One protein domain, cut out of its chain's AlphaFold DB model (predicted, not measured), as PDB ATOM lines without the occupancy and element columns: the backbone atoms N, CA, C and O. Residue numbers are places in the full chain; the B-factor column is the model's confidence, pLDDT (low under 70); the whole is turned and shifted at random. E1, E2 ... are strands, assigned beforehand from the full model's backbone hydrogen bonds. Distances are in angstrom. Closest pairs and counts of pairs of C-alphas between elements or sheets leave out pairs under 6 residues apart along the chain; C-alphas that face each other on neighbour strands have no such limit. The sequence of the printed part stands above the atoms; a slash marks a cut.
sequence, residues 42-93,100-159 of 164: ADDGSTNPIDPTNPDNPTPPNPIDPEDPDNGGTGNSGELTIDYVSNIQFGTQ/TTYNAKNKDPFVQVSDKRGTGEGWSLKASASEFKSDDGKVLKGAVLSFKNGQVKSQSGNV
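This is residues 42 to 93 and 100 to 159 of the 164 residues of the protein "Cell surface protein" of Bacillus cereus (UniProt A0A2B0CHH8). Little of this elongated domain is regular structure: one short ribbon of two antiparallel strands, E1 then E2, lies among long loops. Residues 42 to 79 wind over one side of the ribbon, and residues 116 to 159 run out along the long axis, fold back near residues 134 to 141 and return. The 112 printed residues hold no named helix; the class is all strand, with 11 residues in named elements. The whole is only just loose, close to compact, with a radius of gyration of the C-alphas of 16.2 A and spans of 46 by 27 by 26 A.

Look at E1, residues 80 to 85, and E2, residues 111 to 115: they are antiparallel neighbours at 164 degrees. C-alphas 82 and 113 face each other at 4.5 A; N 83 and O 112 are within hydrogen-bond range at 2.9 A.

Find C-alpha 80 at (32.136, 12.174, -18.384); E1 runs 14.7 A from there. E2 runs 13.2 A to C-alpha 115 at (28.204, 14.544, -18.340).

Residues 94 to 99 are not printed; C-alphas 93 and 100 stand 10.7 A apart across this cut, within the link from E1 to E2. No printed residue is under pLDDT 70.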
ATOM      1  N   ALA A  42      34.410  21.596 -13.777       81.62
ATOM      2  CA  ALA A  42      33.755  20.306 -13.855       81.62
ATOM      3  C   ALA A  42      33.952  19.525 -12.545       81.62
ATOM      4  O   ALA A  42      34.971  19.663 -11.866       81.62
ATOM      5  N   ASP A  43      32.942  18.736 -12.188       80.06
ATOM      6  CA  ASP A  43      33.003  17.810 -11.060       80.06
ATOM      7  C   ASP A  43      33.545  16.460 -11.552       80.06
ATOM      8  O   ASP A  43      32.997  15.868 -12.484       80.06
ATOM      9  N   ASP A  44      34.636  15.999 -10.939       78.75
ATOM     10  CA  ASP A  44      35.346  14.759 -11.266       78.75
ATOM     11  C   ASP A  44      34.986  13.588 -10.335       78.75
ATOM     12  O   ASP A  44      35.492  12.472 -10.501       78.75
ATOM     13  N   GLY A  45      34.082  13.807  -9.378       79.44
ATOM     14  CA  GLY A  45      33.591  12.777  -8.476       79.44
ATOM     15  C   GLY A  45      32.735  11.721  -9.177       79.44
ATOM     16  O   GLY A  45      32.104  11.966 -10.209       79.44
ATOM     17  N   SER A  46      32.671  10.536  -8.569       81.69
ATOM     18  CA  SER A  46      31.804   9.448  -9.024       81.69
ATOM     19  C   SER A  46      30.318   9.798  -8.884       81.69
ATOM     20  O   SER A  46      29.911  10.571  -8.011       81.69
ATOM     21  N   THR A  47      29.499   9.202  -9.742       84.44
ATOM     22  CA  THR A  47      28.040   9.306  -9.744       84.44
ATOM     23  C   THR A  47      27.435   7.943  -9.488       84.44
ATOM     24  O   THR A  47      27.761   6.966 -10.159       84.44
ATOM     25  N   ASN A  48      26.519   7.883  -8.523       87.94
ATOM     26  CA  ASN A  48      25.707   6.691  -8.343       87.94
ATOM     27  C   ASN A  48      24.647   6.622  -9.455       87.94
ATOM     28  O   ASN A  48      24.133   7.666  -9.875       87.94
ATOM     29  N   PRO A  49      24.281   5.413  -9.910       90.38
ATOM     30  CA  PRO A  49      23.144   5.227 -10.801       90.38
ATOM     31  C   PRO A  49      21.849   5.833 -10.232       90.38
ATOM     32  O   PRO A  49      21.651   5.853  -9.016       90.38
ATOM     33  N   ILE A  50      20.959   6.300 -11.109       91.81
ATOM     34  CA  ILE A  50      19.634   6.849 -10.775       91.81
ATOM     35  C   ILE A  50      18.527   6.024 -11.444       91.81
ATOM     36  O   ILE A  50      18.800   5.076 -12.179       91.81
ATOM     37  N   ASP A  51      17.259   6.350 -11.174       90.62
ATOM     38  CA  ASP A  51      16.125   5.610 -11.735       90.62
ATOM     39  C   ASP A  51      15.987   5.903 -13.244       90.62
ATOM     40  O   ASP A  51      15.658   7.032 -13.623       90.62
ATOM     41  N   PRO A  52      16.168   4.909 -14.137       88.50
ATOM     42  CA  PRO A  52      16.050   5.129 -15.580       88.50
ATOM     43  C   PRO A  52      14.608   5.429 -16.018       88.50
ATOM     44  O   PRO A  52      14.363   5.964 -17.107       88.50
ATOM     45  N   THR A  53      13.614   5.075 -15.205       89.19
ATOM     46  CA  THR A  53      12.205   5.339 -15.500       89.19
ATOM     47  C   THR A  53      11.798   6.753 -15.103       89.19
ATOM     48  O   THR A  53      10.977   7.343 -15.816       89.19
ATOM     49  N   ASN A  54      12.440   7.306 -14.067       90.12
ATOM     50  CA  ASN A  54      12.237   8.651 -13.534       90.12
ATOM     51  C   ASN A  54      13.578   9.331 -13.165       90.12
ATOM     52  O   ASN A  54      13.928   9.378 -11.985       90.12
ATOM     53  N   PRO A  55      14.314   9.898 -14.141       88.94
ATOM     54  CA  PRO A  55      15.649  10.457 -13.901       88.94
ATOM     55  C   PRO A  55      15.685  11.628 -12.902       88.94
ATOM     56  O   PRO A  55      16.711  11.894 -12.279       88.94
ATOM     57  N   ASP A  56      14.570  12.336 -12.725       90.62
ATOM     58  CA  ASP A  56      14.461  13.429 -11.753       90.62
ATOM     59  C   ASP A  56      14.373  12.933 -10.299       90.62
ATOM     60  O   ASP A  56      14.516  13.725  -9.367       90.62
ATOM     61  N   ASN A  57      14.154  11.631 -10.084       86.94
ATOM     62  CA  ASN A  57      14.263  11.003  -8.773       86.94
ATOM     63  C   ASN A  57      15.699  10.477  -8.562       86.94
ATOM     64  O   ASN A  57      16.061   9.441  -9.125       86.94
ATOM     65  N   PRO A  58      16.512  11.129  -7.711       79.19
ATOM     66  CA  PRO A  58      17.907  10.743  -7.502       79.19
ATOM     67  C   PRO A  58      18.060   9.464  -6.668       79.19
ATOM     68  O   PRO A  58      19.169   8.963  -6.514       79.19
ATOM     69  N   THR A  59      16.972   8.950  -6.091       85.25
ATOM     70  CA  THR A  59      16.973   7.727  -5.285       85.25
ATOM     71  C   THR A  59      16.303   6.593  -6.059       85.25
ATOM     72  O   THR A  59      15.070   6.493  -6.030       85.25
ATOM     73  N   PRO A  60      17.074   5.752  -6.774       85.38
ATOM     74  CA  PRO A  60      16.505   4.619  -7.486       85.38
ATOM     75  C   PRO A  60      15.992   3.538  -6.524       85.38
ATOM     76  O   PRO A  60      16.411   3.484  -5.362       85.38
ATOM     77  N   PRO A  61      15.098   2.645  -6.992       87.00
ATOM     78  CA  PRO A  61      14.769   1.431  -6.254       87.00
ATOM     79  C   PRO A  61      16.020   0.563  -6.035       87.00
ATOM     80  O   PRO A  61      16.965   0.613  -6.817       87.00
ATOM     81  N   ASN A  62      16.011  -0.249  -4.974       86.19
ATOM     82  CA  ASN A  62      17.069  -1.219  -4.695       86.19
ATOM     83  C   ASN A  62      16.499  -2.651  -4.702       86.19
ATOM     84  O   ASN A  62      15.649  -2.951  -3.855       86.19
ATOM     85  N   PRO A  63      16.954  -3.539  -5.603       87.38
ATOM     86  CA  PRO A  63      17.901  -3.271  -6.693       87.38
ATOM     87  C   PRO A  63      17.290  -2.417  -7.817       87.38
ATOM     88  O   PRO A  63      16.068  -2.350  -7.958       87.38
ATOM     89  N   ILE A  64      18.149  -1.791  -8.627       88.81
ATOM     90  CA  ILE A  64      17.731  -0.944  -9.757       88.81
ATOM     91  C   ILE A  64      17.152  -1.802 -10.888       88.81
ATOM     92  O   ILE A  64      16.093  -1.481 -11.427       88.81
ATOM     93  N   ASP A  65      17.815  -2.919 -11.203       89.69
ATOM     94  CA  ASP A  65      17.282  -3.989 -12.047       89.69
ATOM     95  C   ASP A  65      17.034  -5.244 -11.187       89.69
ATOM     96  O   ASP A  65      17.987  -5.865 -10.715       89.69
ATOM     97  N   PRO A  66      15.771  -5.655 -10.969       90.75
ATOM     98  CA  PRO A  66      15.451  -6.874 -10.225       90.75
ATOM     99  C   PRO A  66      16.030  -8.164 -10.816       90.75
ATOM    100  O   PRO A  66      16.150  -9.153 -10.093       90.75
ATOM    101  N   GLU A  67      16.352  -8.182 -12.110       92.69
ATOM    102  CA  GLU A  67      16.973  -9.332 -12.774       92.69
ATOM    103  C   GLU A  67      18.507  -9.344 -12.607       92.69
ATOM    104  O   GLU A  67      19.151 -10.352 -12.892       92.69
ATOM    105  N   ASP A  68      19.086  -8.253 -12.098       89.19
ATOM    106  CA  ASP A  68      20.522  -8.068 -11.872       89.19
ATOM    107  C   ASP A  68      20.779  -7.372 -10.516       89.19
ATOM    108  O   ASP A  68      21.301  -6.256 -10.463       89.19
ATOM    109  N   PRO A  69      20.372  -7.997  -9.390       90.50
ATOM    110  CA  PRO A  69      20.311  -7.333  -8.089       90.50
ATOM    111  C   PRO A  69      21.671  -6.932  -7.511       90.50
ATOM    112  O   PRO A  69      21.734  -6.061  -6.644       90.50
ATOM    113  N   ASP A  70      22.744  -7.562  -7.985       91.00
ATOM    114  CA  ASP A  70      24.109  -7.345  -7.504       91.00
ATOM    115  C   ASP A  70      24.853  -6.257  -8.303       91.00
ATOM    116  O   ASP A  70      25.991  -5.908  -7.980       91.00
ATOM    117  N   ASN A  71      24.231  -5.696  -9.345       90.88
ATOM    118  CA  ASN A  71      24.823  -4.640 -10.154       90.88
ATOM    119  C   ASN A  71      24.622  -3.265  -9.505       90.88
ATOM    120  O   ASN A  71      23.572  -2.635  -9.617       90.88
ATOM    121  N   GLY A  72      25.667  -2.787  -8.829       87.69
ATOM    122  CA  GLY A  72      25.705  -1.462  -8.203       87.69
ATOM    123  C   GLY A  72      26.122  -0.317  -9.134       87.69
ATOM    124  O   GLY A  72      26.297   0.803  -8.659       87.69
ATOM    125  N   GLY A  73      26.314  -0.575 -10.431       91.38
ATOM    126  CA  GLY A  73      26.934   0.361 -11.370       91.38
ATOM    127  C   GLY A  73      28.433   0.121 -11.567       91.38
ATOM    128  O   GLY A  73      29.006  -0.862 -11.101       91.38
ATOM    129  N   THR A  74      29.075   1.013 -12.316       92.94
ATOM    130  CA  THR A  74      30.456   0.826 -12.798       92.94
ATOM    131  C   THR A  74      31.525   1.328 -11.826       92.94
ATOM    132  O   THR A  74      32.675   0.905 -11.920       92.94
ATOM    133  N   GLY A  75      31.177   2.268 -10.939       90.69
ATOM    134  CA  GLY A  75      32.134   2.970 -10.076       90.69
ATOM    135  C   GLY A  75      33.081   3.927 -10.814       90.69
ATOM    136  O   GLY A  75      34.054   4.397 -10.222       90.69
ATOM    137  N   ASN A  76      32.831   4.224 -12.094       91.69
ATOM    138  CA  ASN A  76      33.640   5.179 -12.850       91.69
ATOM    139  C   ASN A  76      33.619   6.576 -12.194       91.69
ATOM    140  O   ASN A  76      32.675   6.951 -11.496       91.69
ATOM    141  N   SER A  77      34.685   7.345 -12.411       92.00
ATOM    142  CA  SER A  77      34.843   8.726 -11.929       92.00
ATOM    143  C   SER A  77      35.413   9.602 -13.045       92.00
ATOM    144  O   SER A  77      36.051   9.085 -13.966       92.00
ATOM    145  N   GLY A  78      35.189  10.911 -12.961       90.19
ATOM    146  CA  GLY A  78      35.586  11.896 -13.964       90.19
ATOM    147  C   GLY A  78      34.415  12.732 -14.480       90.19
ATOM    148  O   GLY A  78      33.265  12.549 -14.094       90.19
ATOM    149  N   GLU A  79      34.721  13.659 -15.387       91.38
ATOM    150  CA  GLU A  79      33.757  14.651 -15.885       91.38
ATOM    151  C   GLU A  79      32.754  14.079 -16.906       91.38
ATOM    152  O   GLU A  79      31.738  14.705 -17.189       91.38
ATOM    153  N   LEU A  80      33.037  12.911 -17.494       91.69
ATOM    154  CA  LEU A  80      32.136  12.174 -18.384       91.69
ATOM    155  C   LEU A  80      32.261  10.679 -18.086       91.69
ATOM    156  O   LEU A  80      33.300  10.075 -18.367       91.69
ATOM    157  N   THR A  81      31.212  10.075 -17.535       93.81
ATOM    158  CA  THR A  81      31.240   8.699 -17.022       93.81
ATOM    159  C   THR A  81      30.082   7.871 -17.552       93.81
ATOM    160  O   THR A  81      28.989   8.375 -17.786       93.81
ATOM    161  N   ILE A  82      30.311   6.566 -17.713       94.75
ATOM    162  CA  ILE A  82      29.231   5.576 -17.776       94.75
ATOM    163  C   ILE A  82      29.014   5.096 -16.349       94.75
ATOM    164  O   ILE A  82      29.915   4.450 -15.815       94.75
ATOM    165  N   ASP A  83      27.865   5.391 -15.752       93.75
ATOM    166  CA  ASP A  83      27.571   5.091 -14.342       93.75
ATOM    167  C   ASP A  83      26.984   3.691 -14.164       93.75
ATOM    168  O   ASP A  83      27.212   3.029 -13.155       93.75
ATOM    169  N   TYR A  84      26.228   3.228 -15.162       94.50
ATOM    170  CA  TYR A  84      25.515   1.957 -15.116       94.50
ATOM    171  C   TYR A  84      25.428   1.322 -16.500       94.50
ATOM    172  O   TYR A  84      25.178   2.010 -17.492       94.50
ATOM    173  N   VAL A  85      25.580  -0.001 -16.552       94.19
ATOM    174  CA  VAL A  85      25.300  -0.836 -17.725       94.19
ATOM    175  C   VAL A  85      24.605  -2.096 -17.227       94.19
ATOM    176  O   VAL A  85      25.123  -2.766 -16.337       94.19
ATOM    177  N   SER A  86      23.447  -2.421 -17.796       93.88
ATOM    178  CA  SER A  86      22.703  -3.630 -17.413       93.88
ATOM    179  C   SER A  86      23.418  -4.899 -17.884       93.88
ATOM    180  O   SER A  86      23.803  -4.979 -19.057       93.88
ATOM    181  N   ASN A  87      23.508  -5.929 -17.037       92.88
ATOM    182  CA  ASN A  87      23.775  -7.280 -17.527       92.88
ATOM    183  C   ASN A  87      22.514  -7.825 -18.207       92.88
ATOM    184  O   ASN A  87      21.414  -7.731 -17.664       92.88
ATOM    185  N   ILE A  88      22.653  -8.418 -19.393       92.75
ATOM    186  CA  ILE A  88      21.505  -8.959 -20.130       92.75
ATOM    187  C   ILE A  88      21.315 -10.433 -19.778       92.75
ATOM    188  O   ILE A  88      22.110 -11.288 -20.171       92.75
ATOM    189  N   GLN A  89      20.237 -10.730 -19.063       91.50
ATOM    190  CA  GLN A  89      19.912 -12.059 -18.563       91.50
ATOM    191  C   GLN A  89      18.860 -12.718 -19.452       91.50
ATOM    192  O   GLN A  89      17.738 -12.236 -19.593       91.50
ATOM    193  N   PHE A  90      19.199 -13.866 -20.037       92.31
ATOM    194  CA  PHE A  90      18.258 -14.678 -20.821       92.31
ATOM    195  C   PHE A  90      17.666 -15.842 -20.018       92.31
ATOM    196  O   PHE A  90      16.705 -16.471 -20.464       92.31
ATOM    197  N   GLY A  91      18.218 -16.133 -18.836       91.38
ATOM    198  CA  GLY A  91      17.830 -17.277 -18.016       91.38
ATOM    199  C   GLY A  91      18.038 -18.623 -18.719       91.38
ATOM    200  O   GLY A  91      18.807 -18.757 -19.671       91.38
ATOM    201  N   THR A  92      17.337 -19.650 -18.241       92.81
ATOM    202  CA  THR A  92      17.392 -20.990 -18.831       92.81
ATOM    203  C   THR A  92      16.470 -21.091 -20.040       92.81
ATOM    204  O   THR A  92      15.265 -20.867 -19.934       92.81
ATOM    205  N   GLN A  93      17.028 -21.505 -21.176       92.50
ATOM    206  CA  GLN A  93      16.302 -21.676 -22.432       92.50
ATOM    207  C   GLN A  93      16.411 -23.118 -22.936       92.50
ATOM    208  O   GLN A  93      17.429 -23.785 -22.750       92.50
ATOM    209  N   THR A 100      15.753 -19.447 -33.838       94.62
ATOM    210  CA  THR A 100      14.855 -19.103 -32.737       94.62
ATOM    211  C   THR A 100      15.257 -17.775 -32.105       94.62
ATOM    212  O   THR A 100      16.410 -17.352 -32.200       94.62
ATOM    213  N   THR A 101      14.301 -17.109 -31.465       95.25
ATOM    214  CA  THR A 101      14.525 -15.855 -30.740       95.25
ATOM    215  C   THR A 101      14.268 -16.087 -29.261       95.25
ATOM    216  O   THR A 101      13.165 -16.477 -28.880       95.25
ATOM    217  N   TYR A 102      15.274 -15.811 -28.435       94.31
ATOM    218  CA  TYR A 102      15.137 -15.781 -26.982       94.31
ATOM    219  C   TYR A 102      15.049 -14.328 -26.527       94.31
ATOM    220  O   TYR A 102      15.879 -13.508 -26.915       94.31
ATOM    221  N   ASN A 103      14.037 -14.011 -25.724       94.06
ATOM    222  CA  ASN A 103      13.889 -12.680 -25.144       94.06
ATOM    223  C   ASN A 103      14.616 -12.628 -23.800       94.06
ATOM    224  O   ASN A 103      14.570 -13.596 -23.037       94.06
ATOM    225  N   ALA A 104      15.274 -11.503 -23.521       93.69
ATOM    226  CA  ALA A 104      15.857 -11.249 -22.212       93.69
ATOM    227  C   ALA A 104      14.754 -11.117 -21.150       93.69
ATOM    228  O   ALA A 104      13.625 -10.722 -21.453       93.69
ATOM    229  N   LYS A 105      15.092 -11.456 -19.907       94.31
ATOM    230  CA  LYS A 105      14.231 -11.290 -18.734       94.31
ATOM    231  C   LYS A 105      14.229  -9.854 -18.214       94.31
ATOM    232  O   LYS A 105      13.244  -9.456 -17.596       94.31
ATOM    233  N   ASN A 106      15.293  -9.087 -18.475       90.81
ATOM    234  CA  ASN A 106      15.366  -7.674 -18.110       90.81
ATOM    235  C   ASN A 106      14.162  -6.931 -18.693       90.81
ATOM    236  O   ASN A 106      13.894  -7.016 -19.894       90.81
ATOM    237  N   LYS A 107      13.446  -6.193 -17.845       85.56
ATOM    238  CA  LYS A 107      12.266  -5.443 -18.277       85.56
ATOM    239  C   LYS A 107      12.654  -4.223 -19.114       85.56
ATOM    240  O   LYS A 107      12.128  -4.046 -20.207       85.56
ATOM    241  N   ASP A 108      13.591  -3.433 -18.599       87.19
ATOM    242  CA  ASP A 108      14.013  -2.151 -19.165       87.19
ATOM    243  C   ASP A 108      15.550  -2.018 -19.071       87.19
ATOM    244  O   ASP A 108      16.043  -1.202 -18.293       87.19
ATOM    245  N   PRO A 109      16.341  -2.837 -19.802       91.69
ATOM    246  CA  PRO A 109      17.797  -2.728 -19.760       91.69
ATOM    247  C   PRO A 109      18.250  -1.371 -20.309       91.69
ATOM    248  O   PRO A 109      17.768  -0.908 -21.346       91.69
ATOM    249  N   PHE A 110      19.205  -0.747 -19.630       93.50
ATOM    250  CA  PHE A 110      19.652   0.613 -19.912       93.50
ATOM    251  C   PHE A 110      21.158   0.797 -19.698       93.50
ATOM    252  O   PHE A 110      21.843  -0.025 -19.075       93.50
ATOM    253  N   VAL A 111      21.650   1.912 -20.233       94.00
ATOM    254  CA  VAL A 111      22.967   2.482 -19.950       94.00
ATOM    255  C   VAL A 111      22.746   3.889 -19.419       94.00
ATOM    256  O   VAL A 111      21.935   4.629 -19.976       94.00
ATOM    257  N   GLN A 112      23.467   4.256 -18.364       93.88
ATOM    258  CA  GLN A 112      23.433   5.603 -17.804       93.88
ATOM    259  C   GLN A 112      24.780   6.293 -17.996       93.88
ATOM    260  O   GLN A 112      25.828   5.699 -17.738       93.88
ATOM    261  N   VAL A 113      24.730   7.553 -18.425       93.25
ATOM    262  CA  VAL A 113      25.896   8.413 -18.634       93.25
ATOM    263  C   VAL A 113      25.704   9.707 -17.850       93.25
ATOM    264  O   VAL A 113      24.638  10.314 -17.945       93.25
ATOM    265  N   SER A 114      26.742  10.140 -17.137       91.75
ATOM    266  CA  SER A 114      26.816  11.462 -16.512       91.75
ATOM    267  C   SER A 114      27.812  12.338 -17.262       91.75
ATOM    268  O   SER A 114      28.952  11.940 -17.478       91.75
ATOM    269  N   ASP A 115      27.380  13.539 -17.659       91.81
ATOM    270  CA  ASP A 115      28.204  14.544 -18.340       91.81
ATOM    271  C   ASP A 115      28.256  15.828 -17.503       91.81
ATOM    272  O   ASP A 115      27.316  16.623 -17.477       91.81
ATOM    273  N   LYS A 116      29.370  16.008 -16.800       90.19
ATOM    274  CA  LYS A 116      29.653  17.107 -15.868       90.19
ATOM    275  C   LYS A 116      30.667  18.111 -16.425       90.19
ATOM    276  O   LYS A 116      31.086  19.015 -15.707       90.19
ATOM    277  N   ARG A 117      31.041  17.997 -17.707       89.31
ATOM    278  CA  ARG A 117      32.004  18.898 -18.375       89.31
ATOM    279  C   ARG A 117      31.497  20.338 -18.493       89.31
ATOM    280  O   ARG A 117      32.283  21.263 -18.664       89.31
ATOM    281  N   GLY A 118      30.177  20.536 -18.467       83.00
ATOM    282  CA  GLY A 118      29.544  21.857 -18.544       83.00
ATOM    283  C   GLY A 118      29.584  22.527 -19.925       83.00
ATOM    284  O   GLY A 118      29.092  23.644 -20.064       83.00
ATOM    285  N   THR A 119      30.132  21.869 -20.953       85.25
ATOM    286  CA  THR A 119      30.233  22.425 -22.316       85.25
ATOM    287  C   THR A 119      28.942  22.279 -23.123       85.25
ATOM    288  O   THR A 119      28.706  23.052 -24.048       85.25
ATOM    289  N   GLY A 120      28.097  21.296 -22.789       82.75
ATOM    290  CA  GLY A 120      26.860  20.994 -23.519       82.75
ATOM    291  C   GLY A 120      27.075  20.390 -24.914       82.75
ATOM    292  O   GLY A 120      26.114  20.234 -25.662       82.75
ATOM    293  N   GLU A 121      28.311  20.023 -25.270       85.25
ATOM    294  CA  GLU A 121      28.691  19.535 -26.608       85.25
ATOM    295  C   GLU A 121      28.147  18.136 -26.952       85.25
ATOM    296  O   GLU A 121      28.299  17.670 -28.081       85.25
ATOM    297  N   GLY A 122      27.514  17.456 -25.992       86.69
ATOM    298  CA  GLY A 122      27.007  16.097 -26.162       86.69
ATOM    299  C   GLY A 122      28.104  15.030 -26.114       86.69
ATOM    300  O   GLY A 122      29.271  15.288 -25.801       86.69
ATOM    301  N   TRP A 123      27.715  13.784 -26.377       89.69
ATOM    302  CA  TRP A 123      28.580  12.607 -26.282       89.69
ATOM    303  C   TRP A 123      28.108  11.506 -27.241       89.69
ATOM    304  O   TRP A 123      26.953  11.488 -27.659       89.69
ATOM    305  N   SER A 124      29.005  10.577 -27.591       90.19
ATOM    306  CA  SER A 124      28.658   9.373 -28.362       90.19
ATOM    307  C   SER A 124      28.961   8.128 -27.543       90.19
ATOM    308  O   SER A 124      30.037   8.041 -26.945       90.19
ATOM    309  N   LEU A 125      28.067   7.146 -27.586       88.31
ATOM    310  CA  LEU A 125      28.258   5.846 -26.953       88.31
ATOM    311  C   LEU A 125      28.304   4.760 -28.024       88.31
ATOM    312  O   LEU A 125      27.393   4.623 -28.834       88.31
ATOM    313  N   LYS A 126      29.369   3.958 -28.007       89.69
ATOM    314  CA  LYS A 126      29.511   2.787 -28.873       89.69
ATOM    315  C   LYS A 126      29.593   1.542 -28.009       89.69
ATOM    316  O   LYS A 126      30.373   1.500 -27.065       89.69
ATOM    317  N   ALA A 127      28.822   0.527 -28.376       86.94
ATOM    318  CA  ALA A 127      28.883  -0.788 -27.761       86.94
ATOM    319  C   ALA A 127      29.401  -1.809 -28.776       86.94
ATOM    320  O   ALA A 127      29.069  -1.756 -29.963       86.94
ATOM    321  N   SER A 128      30.198  -2.753 -28.297       87.62
ATOM    322  CA  SER A 128      30.601  -3.939 -29.043       87.62
ATOM    323  C   SER A 128      30.325  -5.171 -28.192       87.62
ATOM    324  O   SER A 128      30.459  -5.145 -26.970       87.62
ATOM    325  N   ALA A 129      29.906  -6.249 -28.845       84.81
ATOM    326  CA  ALA A 129      29.715  -7.539 -28.205       84.81
ATOM    327  C   ALA A 129      30.847  -8.477 -28.623       84.81
ATOM    328  O   ALA A 129      31.244  -8.512 -29.792       84.81
ATOM    329  N   SER A 130      31.357  -9.239 -27.663       88.19
ATOM    330  CA  SER A 130      32.196 -10.396 -27.943       88.19
ATOM    331  C   SER A 130      31.346 -11.561 -28.463       88.19
ATOM    332  O   SER A 130      30.114 -11.532 -28.446       88.19
ATOM    333  N   GLU A 131      32.012 -12.602 -28.961       90.19
ATOM    334  CA  GLU A 131      31.335 -13.839 -29.345       90.19
ATOM    335  C   GLU A 131      30.611 -14.459 -28.142       90.19
ATOM    336  O   GLU A 131      31.180 -14.568 -27.056       90.19
ATOM    337  N   PHE A 132      29.395 -14.960 -28.363       90.38
ATOM    338  CA  PHE A 132      28.701 -15.782 -27.377       90.38
ATOM    339  C   PHE A 132      29.427 -17.116 -27.217       90.38
ATOM    340  O   PHE A 132      29.509 -17.901 -28.167       90.38
ATOM    341  N   LYS A 133      29.961 -17.364 -26.020       93.06
ATOM    342  CA  LYS A 133      30.687 -18.587 -25.668       93.06
ATOM    343  C   LYS A 133      30.035 -19.245 -24.466       93.06
ATOM    344  O   LYS A 133      29.601 -18.556 -23.549       93.06
ATOM    345  N   SER A 134      29.968 -20.567 -24.483       90.81
ATOM    346  CA  SER A 134      29.693 -21.354 -23.282       90.81
ATOM    347  C   SER A 134      30.909 -21.378 -22.353       90.81
ATOM    348  O   SER A 134      32.028 -21.073 -22.774       90.81
ATOM    349  N   ASP A 135      30.702 -21.822 -21.113       91.38
ATOM    350  CA  ASP A 135      31.765 -21.964 -20.108       91.38
ATOM    351  C   ASP A 135      32.879 -22.935 -20.545       91.38
ATOM    352  O   ASP A 135      34.034 -22.779 -20.157       91.38
ATOM    353  N   ASP A 136      32.560 -23.912 -21.406       94.81
ATOM    354  CA  ASP A 136      33.527 -24.834 -22.023       94.81
ATOM    355  C   ASP A 136      34.181 -24.278 -23.308       94.81
ATOM    356  O   ASP A 136      34.908 -24.992 -24.003       94.81
ATOM    357  N   GLY A 137      33.943 -23.003 -23.633       93.44
ATOM    358  CA  GLY A 137      34.622 -22.255 -24.694       93.44
ATOM    359  C   GLY A 137      34.052 -22.434 -26.103       93.44
ATOM    360  O   GLY A 137      34.637 -21.925 -27.066       93.44
ATOM    361  N   LYS A 138      32.922 -23.131 -26.271       95.06
ATOM    362  CA  LYS A 138      32.294 -23.306 -27.590       95.06
ATOM    363  C   LYS A 138      31.575 -22.032 -28.017       95.06
ATOM    364  O   LYS A 138      30.756 -21.485 -27.287       95.06
ATOM    365  N   VAL A 139      31.856 -21.587 -29.239       94.88
ATOM    366  CA  VAL A 139      31.249 -20.385 -29.822       94.88
ATOM    367  C   VAL A 139      29.877 -20.703 -30.414       94.88
ATOM    368  O   VAL A 139      29.752 -21.576 -31.278       94.88
ATOM    369  N   LEU A 140      28.864 -19.932 -30.026       91.06
ATOM    370  CA  LEU A 140      27.540 -19.948 -30.637       91.06
ATOM    371  C   LEU A 140      27.542 -19.095 -31.916       91.06
ATOM    372  O   LEU A 140      27.222 -17.905 -31.917       91.06
ATOM    373  N   LYS A 141      27.951 -19.712 -33.027       92.19
ATOM    374  CA  LYS A 141      28.075 -19.038 -34.328       92.19
ATOM    375  C   LYS A 141      26.719 -18.580 -34.867       92.19
ATOM    376  O   LYS A 141      25.743 -19.321 -34.816       92.19
ATOM    377  N   GLY A 142      26.694 -17.383 -35.450       90.06
ATOM    378  CA  GLY A 142      25.498 -16.811 -36.080       90.06
ATOM    379  C   GLY A 142      24.484 -16.215 -35.101       90.06
ATOM    380  O   GLY A 142      23.459 -15.706 -35.545       90.06
ATOM    381  N   ALA A 143      24.760 -16.244 -33.793       91.75
ATOM    382  CA  ALA A 143      23.946 -15.537 -32.815       91.75
ATOM    383  C   ALA A 143      24.083 -14.020 -32.991       91.75
ATOM    384  O   ALA A 143      25.179 -13.494 -33.183       91.75
ATOM    385  N   VAL A 144      22.950 -13.328 -32.899       91.50
ATOM    386  CA  VAL A 144      22.863 -11.871 -32.975       91.50
ATOM    387  C   VAL A 144      22.100 -11.380 -31.756       91.50
ATOM    388  O   VAL A 144      20.999 -11.855 -31.479       91.50
ATOM    389  N   LEU A 145      22.677 -10.409 -31.052       91.44
ATOM    390  CA  LEU A 145      21.983  -9.649 -30.020       91.44
ATOM    391  C   LEU A 145      21.403  -8.384 -30.642       91.44
ATOM    392  O   LEU A 145      22.110  -7.634 -31.311       91.44
ATOM    393  N   SER A 146      20.116  -8.150 -30.416       91.19
ATOM    394  CA  SER A 146      19.425  -6.965 -30.915       91.19
ATOM    395  C   SER A 146      18.718  -6.244 -29.781       91.19
ATOM    396  O   SER A 146      17.911  -6.853 -29.079       91.19
ATOM    397  N   PHE A 147      18.949  -4.941 -29.679       88.69
ATOM    398  CA  PHE A 147      18.162  -4.037 -28.850       88.69
ATOM    399  C   PHE A 147      17.108  -3.367 -29.729       88.69
ATOM    400  O   PHE A 147      17.391  -2.983 -30.865       88.69
ATOM    401  N   LYS A 148      15.878  -3.261 -29.231       88.81
ATOM    402  CA  LYS A 148      14.758  -2.667 -29.969       88.81
ATOM    403  C   LYS A 148      14.149  -1.544 -29.146       88.81
ATOM    404  O   LYS A 148      14.135  -1.623 -27.926       88.81
ATOM    405  N   ASN A 149      13.604  -0.544 -29.835       87.81
ATOM    406  CA  ASN A 149      12.835   0.547 -29.232       87.81
ATOM    407  C   ASN A 149      13.612   1.369 -28.187       87.81
ATOM    408  O   ASN A 149      13.022   1.816 -27.208       87.81
ATOM    409  N   GLY A 150      14.917   1.578 -28.400       87.62
ATOM    410  CA  GLY A 150      15.727   2.423 -27.522       87.62
ATOM    411  C   GLY A 150      15.131   3.826 -27.385       87.62
ATOM    412  O   GLY A 150      14.659   4.405 -28.364       87.62
ATOM    413  N   GLN A 151      15.137   4.348 -26.161       89.38
ATOM    414  CA  GLN A 151      14.680   5.693 -25.822       89.38
ATOM    415  C   GLN A 151      15.788   6.403 -25.053       89.38
ATOM    416  O   GLN A 151      16.465   5.784 -24.233       89.38
ATOM    417  N   VAL A 152      15.940   7.702 -25.287       89.94
ATOM    418  CA  VAL A 152      16.827   8.551 -24.490       89.94
ATOM    419  C   VAL A 152      15.975   9.324 -23.492       89.94
ATOM    420  O   VAL A 152      14.983   9.949 -23.869       89.94
ATOM    421  N   LYS A 153      16.373   9.281 -22.222       90.69
ATOM    422  CA  LYS A 153      15.804  10.087 -21.140       90.69
ATOM    423  C   LYS A 153      16.929  10.838 -20.442       90.69
ATOM    424  O   LYS A 153      18.050  10.345 -20.370       90.69
ATOM    425  N   SER A 154      16.616  12.015 -19.924       90.88
ATOM    426  CA  SER A 154      17.548  12.848 -19.171       90.88
ATOM    427  C   SER A 154      16.824  13.538 -18.019       90.88
ATOM    428  O   SER A 154      15.592  13.572 -17.982       90.88
ATOM    429  N   GLN A 155      17.599  14.056 -17.069       90.56
ATOM    430  CA  GLN A 155      17.086  14.890 -15.987       90.56
ATOM    431  C   GLN A 155      16.580  16.233 -16.516       90.56
ATOM    432  O   GLN A 155      17.076  16.768 -17.517       90.56
ATOM    433  N   SER A 156      15.623  16.813 -15.801       86.06
ATOM    434  CA  SER A 156      15.210  18.197 -15.985       86.06
ATOM    435  C   SER A 156      16.418  19.131 -15.845       86.06
ATOM    436  O   SER A 156      17.223  19.027 -14.924       86.06
ATOM    437  N   GLY A 157      16.589  20.027 -16.819       83.75
ATOM    438  CA  GLY A 157      17.750  20.921 -16.881       83.75
ATOM    439  C   GLY A 157      18.980  20.351 -17.593       83.75
ATOM    440  O   GLY A 157      19.973  21.067 -17.697       83.75
ATOM    441  N   ASN A 158      18.932  19.128 -18.140       86.38
ATOM    442  CA  ASN A 158      19.979  18.652 -19.044       86.38
ATOM    443  C   ASN A 158      20.142  19.605 -20.239       86.38
ATOM    444  O   ASN A 158      19.197  19.834 -20.997       86.38
ATOM    445  N   VAL A 159      21.361  20.106 -20.426       84.38
ATOM    446  CA  VAL A 159      21.722  21.019 -21.521       84.38
ATOM    447  C   VAL A 159      22.483  20.331 -22.652       84.38
ATOM    448  O   VAL A 159      22.576  20.891 -23.740       84.38
TER     449      VAL A 159